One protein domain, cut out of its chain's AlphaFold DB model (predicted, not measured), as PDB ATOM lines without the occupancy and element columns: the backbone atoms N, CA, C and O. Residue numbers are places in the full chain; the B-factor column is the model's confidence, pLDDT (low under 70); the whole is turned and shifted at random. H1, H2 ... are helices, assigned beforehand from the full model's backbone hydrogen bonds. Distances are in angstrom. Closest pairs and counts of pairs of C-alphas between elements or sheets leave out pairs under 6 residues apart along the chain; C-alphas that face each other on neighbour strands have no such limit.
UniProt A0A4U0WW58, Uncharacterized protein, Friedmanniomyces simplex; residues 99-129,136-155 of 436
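What this domain is: This is residues 99 to 129 and 136 to 155 of the 436 residues of an uncharacterized protein of Friedmanniomyces simplex (UniProt A0A4U0WW58). The model has little regular structure: a longer helix, H1, and a short one, H2, come close near where each begins, and loops make up the rest. The unnamed stretch 114 to 129 folds back past H1 and H2 and runs outward to Lys 129, while residues 148 to 155 turn back from H2 toward H1. The printed part has 51 residues, 19 of them in the named helices, H1 then H2, and no named strand; the class is all helix. It is only just compact, close to loose, with a radius of gyration of the C-alphas of 11.4 A, and elongated, spanning 35 by 22 by 17 A.

Where its parts are: H1, residues 102 to 113, is 16.3 A long and begins at C-alpha 102 (127.328, 177.096, 170.125). H2, residues 141 to 147, ends at C-alpha 147 (131.615, 177.772, 182.947).

How they stand to each other: H1 and H2 are close but not clearly touching; their closest C-alphas, of Phe 102 and Tyr 142, are 7.2 A apart. They run opposite ways at a steep tilt of 45 degrees. In both, every O i to N i+4 pair is within hydrogen-bond range.

The domain as a whole: The two farthest C-alphas, of Thr 112 and Lys 129, are 35.1 A apart. Residues 130 to 135 are not printed; C-alphas 129 and 136 are 14.4 A apart across this cut. Residues 120 to 129 and 136 to 140 have pLDDT under 70.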
ATOM      1  N   SER A  99     134.566 181.287 167.300       90.50
ATOM      2  CA  SER A  99     133.136 181.131 167.578       90.50
ATOM      3  C   SER A  99     132.765 181.663 168.963       90.50
ATOM      4  O   SER A  99     133.418 181.356 169.962       90.50
ATOM      5  N   LYS A 100     131.678 182.431 169.047       86.06
ATOM      6  CA  LYS A 100     131.143 182.983 170.304       86.06
ATOM      7  C   LYS A 100     129.904 182.237 170.772       86.06
ATOM      8  O   LYS A 100     129.592 182.238 171.960       86.06
ATOM      9  N   THR A 101     129.190 181.603 169.848       85.19
ATOM     10  CA  THR A 101     127.977 180.842 170.147       85.19
ATOM     11  C   THR A 101     128.141 179.375 169.789       85.19
ATOM     12  O   THR A 101     128.905 179.008 168.901       85.19
ATOM     13  N   PHE A 102     127.360 178.520 170.442       83.25
ATOM     14  CA  PHE A 102     127.328 177.096 170.125       83.25
ATOM     15  C   PHE A 102     126.994 176.830 168.647       83.25
ATOM     16  O   PHE A 102     127.592 175.958 168.022       83.25
ATOM     17  N   LYS A 103     126.039 177.583 168.082       86.38
ATOM     18  CA  LYS A 103     125.633 177.433 166.681       86.38
ATOM     19  C   LYS A 103     126.819 177.688 165.747       86.38
ATOM     20  O   LYS A 103     127.085 176.851 164.890       86.38
ATOM     21  N   GLU A 104     127.550 178.779 165.974       89.94
ATOM     22  CA  GLU A 104     128.770 179.107 165.225       89.94
ATOM     23  C   GLU A 104     129.823 178.003 165.362       89.94
ATOM     24  O   GLU A 104     130.346 177.547 164.348       89.94
ATOM     25  N   THR A 105     130.066 177.497 166.579       88.00
ATOM     26  CA  THR A 105     131.019 176.400 166.820       88.00
ATOM     27  C   THR A 105     130.671 175.164 165.989       88.00
ATOM     28  O   THR A 105     131.540 174.572 165.350       88.00
ATOM     29  N   VAL A 106     129.396 174.766 165.961       88.69
ATOM     30  CA  VAL A 106     128.945 173.588 165.205       88.69
ATOM     31  C   VAL A 106     129.002 173.819 163.697       88.69
ATOM     32  O   VAL A 106     129.403 172.917 162.960       88.69
ATOM     33  N   GLU A 107     128.593 174.993 163.222       92.19
ATOM     34  CA  GLU A 107     128.654 175.352 161.802       92.19
ATOM     35  C   GLU A 107     130.098 175.375 161.307       92.19
ATOM     36  O   GLU A 107     130.401 174.760 160.283       92.19
ATOM     37  N   LYS A 108     131.006 175.990 162.074       92.12
ATOM     38  CA  LYS A 108     132.440 175.994 161.788       92.12
ATOM     39  C   LYS A 108     133.009 174.580 161.793       92.12
ATOM     40  O   LYS A 108     133.659 174.207 160.825       92.12
ATOM     41  N   TYR A 109     132.700 173.759 162.798       91.69
ATOM     42  CA  TYR A 109     133.152 172.363 162.849       91.69
ATOM     43  C   TYR A 109     132.717 171.570 161.606       91.69
ATOM     44  O   TYR A 109     133.527 170.888 160.981       91.69
ATOM     45  N   ARG A 110     131.444 171.686 161.206       93.81
ATOM     46  CA  ARG A 110     130.911 171.007 160.012       93.81
ATOM     47  C   ARG A 110     131.565 171.505 158.731       93.81
ATOM     48  O   ARG A 110     131.897 170.693 157.876       93.81
ATOM     49  N   ARG A 111     131.754 172.820 158.608       95.00
ATOM     50  CA  ARG A 111     132.415 173.448 157.460       95.00
ATOM     51  C   ARG A 111     133.871 172.997 157.335       95.00
ATOM     52  O   ARG A 111     134.309 172.718 156.229       95.00
ATOM     53  N   THR A 112     134.597 172.920 158.448       93.12
ATOM     54  CA  THR A 112     136.028 172.584 158.463       93.12
ATOM     55  C   THR A 112     136.281 171.090 158.272       93.12
ATOM     56  O   THR A 112     137.172 170.719 157.517       93.12
ATOM     57  N   TYR A 113     135.510 170.221 158.933       91.38
ATOM     58  CA  TYR A 113     135.793 168.778 158.975       91.38
ATOM     59  C   TYR A 113     134.809 167.919 158.171       91.38
ATOM     60  O   TYR A 113     134.937 166.697 158.162       91.38
ATOM     61  N   GLY A 114     133.791 168.519 157.545       91.94
ATOM     62  CA  GLY A 114     132.804 167.802 156.729       91.94
ATOM     63  C   GLY A 114     131.917 166.824 157.509       91.94
ATOM     64  O   GLY A 114     131.247 165.989 156.907       91.94
ATOM     65  N   ARG A 115     131.904 166.896 158.846       87.75
ATOM     66  CA  ARG A 115     131.184 165.952 159.711       87.75
ATOM     67  C   ARG A 115     130.530 166.643 160.898       87.75
ATOM     68  O   ARG A 115     130.875 167.766 161.260       87.75
ATOM     69  N   HIS A 116     129.563 165.976 161.517       85.81
ATOM     70  CA  HIS A 116     128.988 166.465 162.766       85.81
ATOM     71  C   HIS A 116     129.986 166.313 163.923       85.81
ATOM     72  O   HIS A 116     130.734 165.333 163.944       85.81
ATOM     73  N   PRO A 117     129.995 167.252 164.889       84.56
ATOM     74  CA  PRO A 117     130.737 167.062 166.128       84.56
ATOM     75  C   PRO A 117     130.353 165.744 166.828       84.56
ATOM     76  O   PRO A 117     129.215 165.288 166.651       84.56
ATOM     77  N   PRO A 118     131.259 165.138 167.621       79.12
ATOM     78  CA  PRO A 118     130.997 163.876 168.307       79.12
ATOM     79  C   PRO A 118     129.722 163.901 169.170       79.12
ATOM     80  O   PRO A 118     129.279 164.971 169.609       79.12
ATOM     81  N   PRO A 119     129.121 162.731 169.462       70.38
ATOM     82  CA  PRO A 119     128.059 162.636 170.462       70.38
ATOM     83  C   PRO A 119     128.468 163.329 171.775       70.38
ATOM     84  O   PRO A 119     129.614 163.226 172.199       70.38
ATOM     85  N   GLY A 120     127.543 164.070 172.397       62.94
ATOM     86  CA  GLY A 120     127.818 164.901 173.586       62.94
ATOM     87  C   GLY A 120     128.066 166.391 173.298       62.94
ATOM     88  O   GLY A 120     128.141 167.199 174.220       62.94
ATOM     89  N   PHE A 121     128.113 166.782 172.022       57.28
ATOM     90  CA  PHE A 121     128.381 168.151 171.567       57.28
ATOM     91  C   PHE A 121     127.095 168.918 171.176       57.28
ATOM     92  O   PHE A 121     127.053 169.551 170.126       57.28
ATOM     93  N   LYS A 122     125.996 168.827 171.949       55.94
ATOM     94  CA  LYS A 122     124.686 169.452 171.620       55.94
ATOM     95  C   LYS A 122     124.293 170.595 172.576       55.94
ATOM     96  O   LYS A 122     124.482 170.491 173.781       55.94
ATOM     97  N   GLN A 123     123.685 171.657 172.031       40.25
ATOM     98  CA  GLN A 123     122.987 172.725 172.767       40.25
ATOM     99  C   GLN A 123     121.670 172.211 173.345       40.25
ATOM    100  O   GLN A 123     120.951 171.489 172.655       40.25
ATOM    101  N   VAL A 124     121.256 172.757 174.490       37.44
ATOM    102  CA  VAL A 124     119.837 173.034 174.737       37.44
ATOM    103  C   VAL A 124     119.686 174.440 175.303       37.44
ATOM    104  O   VAL A 124     120.209 174.772 176.365       37.44
ATOM    105  N   CYS A 125     118.935 175.270 174.578       34.56
ATOM    106  CA  CYS A 125     118.354 176.487 175.119       34.56
ATOM    107  C   CYS A 125     117.362 176.112 176.223       34.56
ATOM    108  O   CYS A 125     116.433 175.334 176.025       34.56
ATOM    109  N   ARG A 126     117.579 176.696 177.395       34.53
ATOM    110  CA  ARG A 126     116.721 176.664 178.576       34.53
ATOM    111  C   ARG A 126     115.241 176.911 178.223       34.53
ATOM    112  O   ARG A 126     114.845 178.065 178.147       34.53
ATOM    113  N   TYR A 127     114.431 175.854 178.087       32.44
ATOM    114  CA  TYR A 127     113.013 175.842 178.494       32.44
ATOM    115  C   TYR A 127     112.418 174.422 178.562       32.44
ATOM    116  O   TYR A 127     111.488 174.120 177.834       32.44
ATOM    117  N   ILE A 128     112.907 173.544 179.444       33.62
ATOM    118  CA  ILE A 128     112.065 172.471 180.013       33.62
ATOM    119  C   ILE A 128     112.485 172.280 181.469       33.62
ATOM    120  O   ILE A 128     113.424 171.560 181.789       33.62
ATOM    121  N   LYS A 129     111.769 172.958 182.363       35.34
ATOM    122  CA  LYS A 129     111.802 172.720 183.807       35.34
ATOM    123  C   LYS A 129     110.590 171.853 184.188       35.34
ATOM    124  O   LYS A 129     109.866 172.215 185.098       35.34
ATOM    125  N   PRO A 136     120.708 161.310 182.518       41.72
ATOM    126  CA  PRO A 136     121.712 162.365 182.627       41.72
ATOM    127  C   PRO A 136     122.963 162.060 181.790       41.72
ATOM    128  O   PRO A 136     123.945 161.584 182.339       41.72
ATOM    129  N   MET A 137     122.982 162.302 180.470       42.91
ATOM    130  CA  MET A 137     124.240 162.042 179.729       42.91
ATOM    131  C   MET A 137     124.469 162.799 178.414       42.91
ATOM    132  O   MET A 137     125.177 162.308 177.542       42.91
ATOM    133  N   MET A 138     123.884 163.988 178.223       42.94
ATOM    134  CA  MET A 138     123.940 164.661 176.910       42.94
ATOM    135  C   MET A 138     124.371 166.144 176.924       42.94
ATOM    136  O   MET A 138     124.314 166.789 175.882       42.94
ATOM    137  N   TRP A 139     124.809 166.700 178.064       51.16
ATOM    138  CA  TRP A 139     124.691 168.148 178.340       51.16
ATOM    139  C   TRP A 139     126.004 168.930 178.592       51.16
ATOM    140  O   TRP A 139     125.936 170.132 178.828       51.16
ATOM    141  N   GLN A 140     127.192 168.305 178.601       60.56
ATOM    142  CA  GLN A 140     128.314 168.848 179.392       60.56
ATOM    143  C   GLN A 140     129.395 169.667 178.664       60.56
ATOM    144  O   GLN A 140     129.808 170.658 179.243       60.56
ATOM    145  N   TRP A 141     129.878 169.351 177.452       74.69
ATOM    146  CA  TRP A 141     131.155 169.949 176.985       74.69
ATOM    147  C   TRP A 141     131.131 171.476 176.755       74.69
ATOM    148  O   TRP A 141     131.926 172.195 177.358       74.69
ATOM    149  N   TYR A 142     130.222 171.997 175.916       77.44
ATOM    150  CA  TYR A 142     130.181 173.442 175.610       77.44
ATOM    151  C   TYR A 142     129.871 174.265 176.866       77.44
ATOM    152  O   TYR A 142     130.485 175.302 177.105       77.44
ATOM    153  N   GLN A 143     128.953 173.772 177.702       76.00
ATOM    154  CA  GLN A 143     128.625 174.390 178.983       76.00
ATOM    155  C   GLN A 143     129.821 174.352 179.945       76.00
ATOM    156  O   GLN A 143     130.166 175.383 180.508       76.00
ATOM    157  N   PHE A 144     130.497 173.210 180.075       76.94
ATOM    158  CA  PHE A 144     131.699 173.037 180.892       76.94
ATOM    159  C   PHE A 144     132.814 173.998 180.474       76.94
ATOM    160  O   PHE A 144     133.469 174.584 181.337       76.94
ATOM    161  N   ALA A 145     133.009 174.177 179.163       83.25
ATOM    162  CA  ALA A 145     133.971 175.122 178.610       83.25
ATOM    163  C   ALA A 145     133.580 176.575 178.929       83.25
ATOM    164  O   ALA A 145     134.418 177.351 179.386       83.25
ATOM    165  N   CYS A 146     132.300 176.930 178.773       82.38
ATOM    166  CA  CYS A 146     131.793 178.265 179.106       82.38
ATOM    167  C   CYS A 146     131.900 178.581 180.608       82.38
ATOM    168  O   CYS A 146     132.350 179.665 180.969       82.38
ATOM    169  N   GLU A 147     131.525 177.643 181.482       82.94
ATOM    170  CA  GLU A 147     131.615 177.772 182.947       82.94
ATOM    171  C   GLU A 147     133.057 177.945 183.435       82.94
ATOM    172  O   GLU A 147     133.289 178.550 184.478       82.94
ATOM    173  N   ARG A 148     134.031 177.427 182.680       83.44
ATOM    174  CA  ARG A 148     135.469 177.569 182.958       83.44
ATOM    175  C   ARG A 148     136.119 178.728 182.213       83.44
ATOM    176  O   ARG A 148     137.337 178.851 182.260       83.44
ATOM    177  N   HIS A 149     135.328 179.559 181.535       87.31
ATOM    178  CA  HIS A 149     135.812 180.694 180.750       87.31
ATOM    179  C   HIS A 149     136.904 180.302 179.743       87.31
ATOM    180  O   HIS A 149     137.861 181.045 179.529       87.31
ATOM    181  N   VAL A 150     136.768 179.122 179.125       87.25
ATOM    182  CA  VAL A 150     137.696 178.669 178.087       87.25
ATOM    183  C   VAL A 150     137.700 179.692 176.959       87.25
ATOM    184  O   VAL A 150     136.655 179.996 176.384       87.25
ATOM    185  N   HIS A 151     138.887 180.216 176.646       89.38
ATOM    186  CA  HIS A 151     139.029 181.240 175.617       89.38
ATOM    187  C   HIS A 151     138.657 180.669 174.250       89.38
ATOM    188  O   HIS A 151     137.781 181.230 173.612       89.38
ATOM    189  N   ASN A 152     139.228 179.543 173.814       88.31
ATOM    190  CA  ASN A 152     138.956 178.969 172.488       88.31
ATOM    191  C   ASN A 152     138.131 177.684 172.588       88.31
ATOM    192  O   ASN A 152     138.593 176.676 173.112       88.31
ATOM    193  N   ILE A 153     136.899 177.734 172.074       86.19
ATOM    194  CA  ILE A 153     135.891 176.662 172.171       86.19
ATOM    195  C   ILE A 153     135.641 175.948 170.832       86.19
ATOM    196  O   ILE A 153     134.699 175.174 170.688       86.19
ATOM    197  N   ASP A 154     136.424 176.261 169.809       88.88
ATOM    198  CA  ASP A 154     136.236 175.764 168.448       88.88
ATOM    199  C   ASP A 154     137.549 175.343 167.773       88.88
ATOM    200  O   ASP A 154     137.571 175.124 166.561       88.88
ATOM    201  N   ASP A 155     138.623 175.191 168.554       89.38
ATOM    202  CA  ASP A 155     139.925 174.728 168.078       89.38
ATOM    203  C   ASP A 155     140.071 173.213 168.271       89.38
ATOM    204  O   ASP A 155     140.353 172.716 169.363       89.38
TER     205      ASP A 155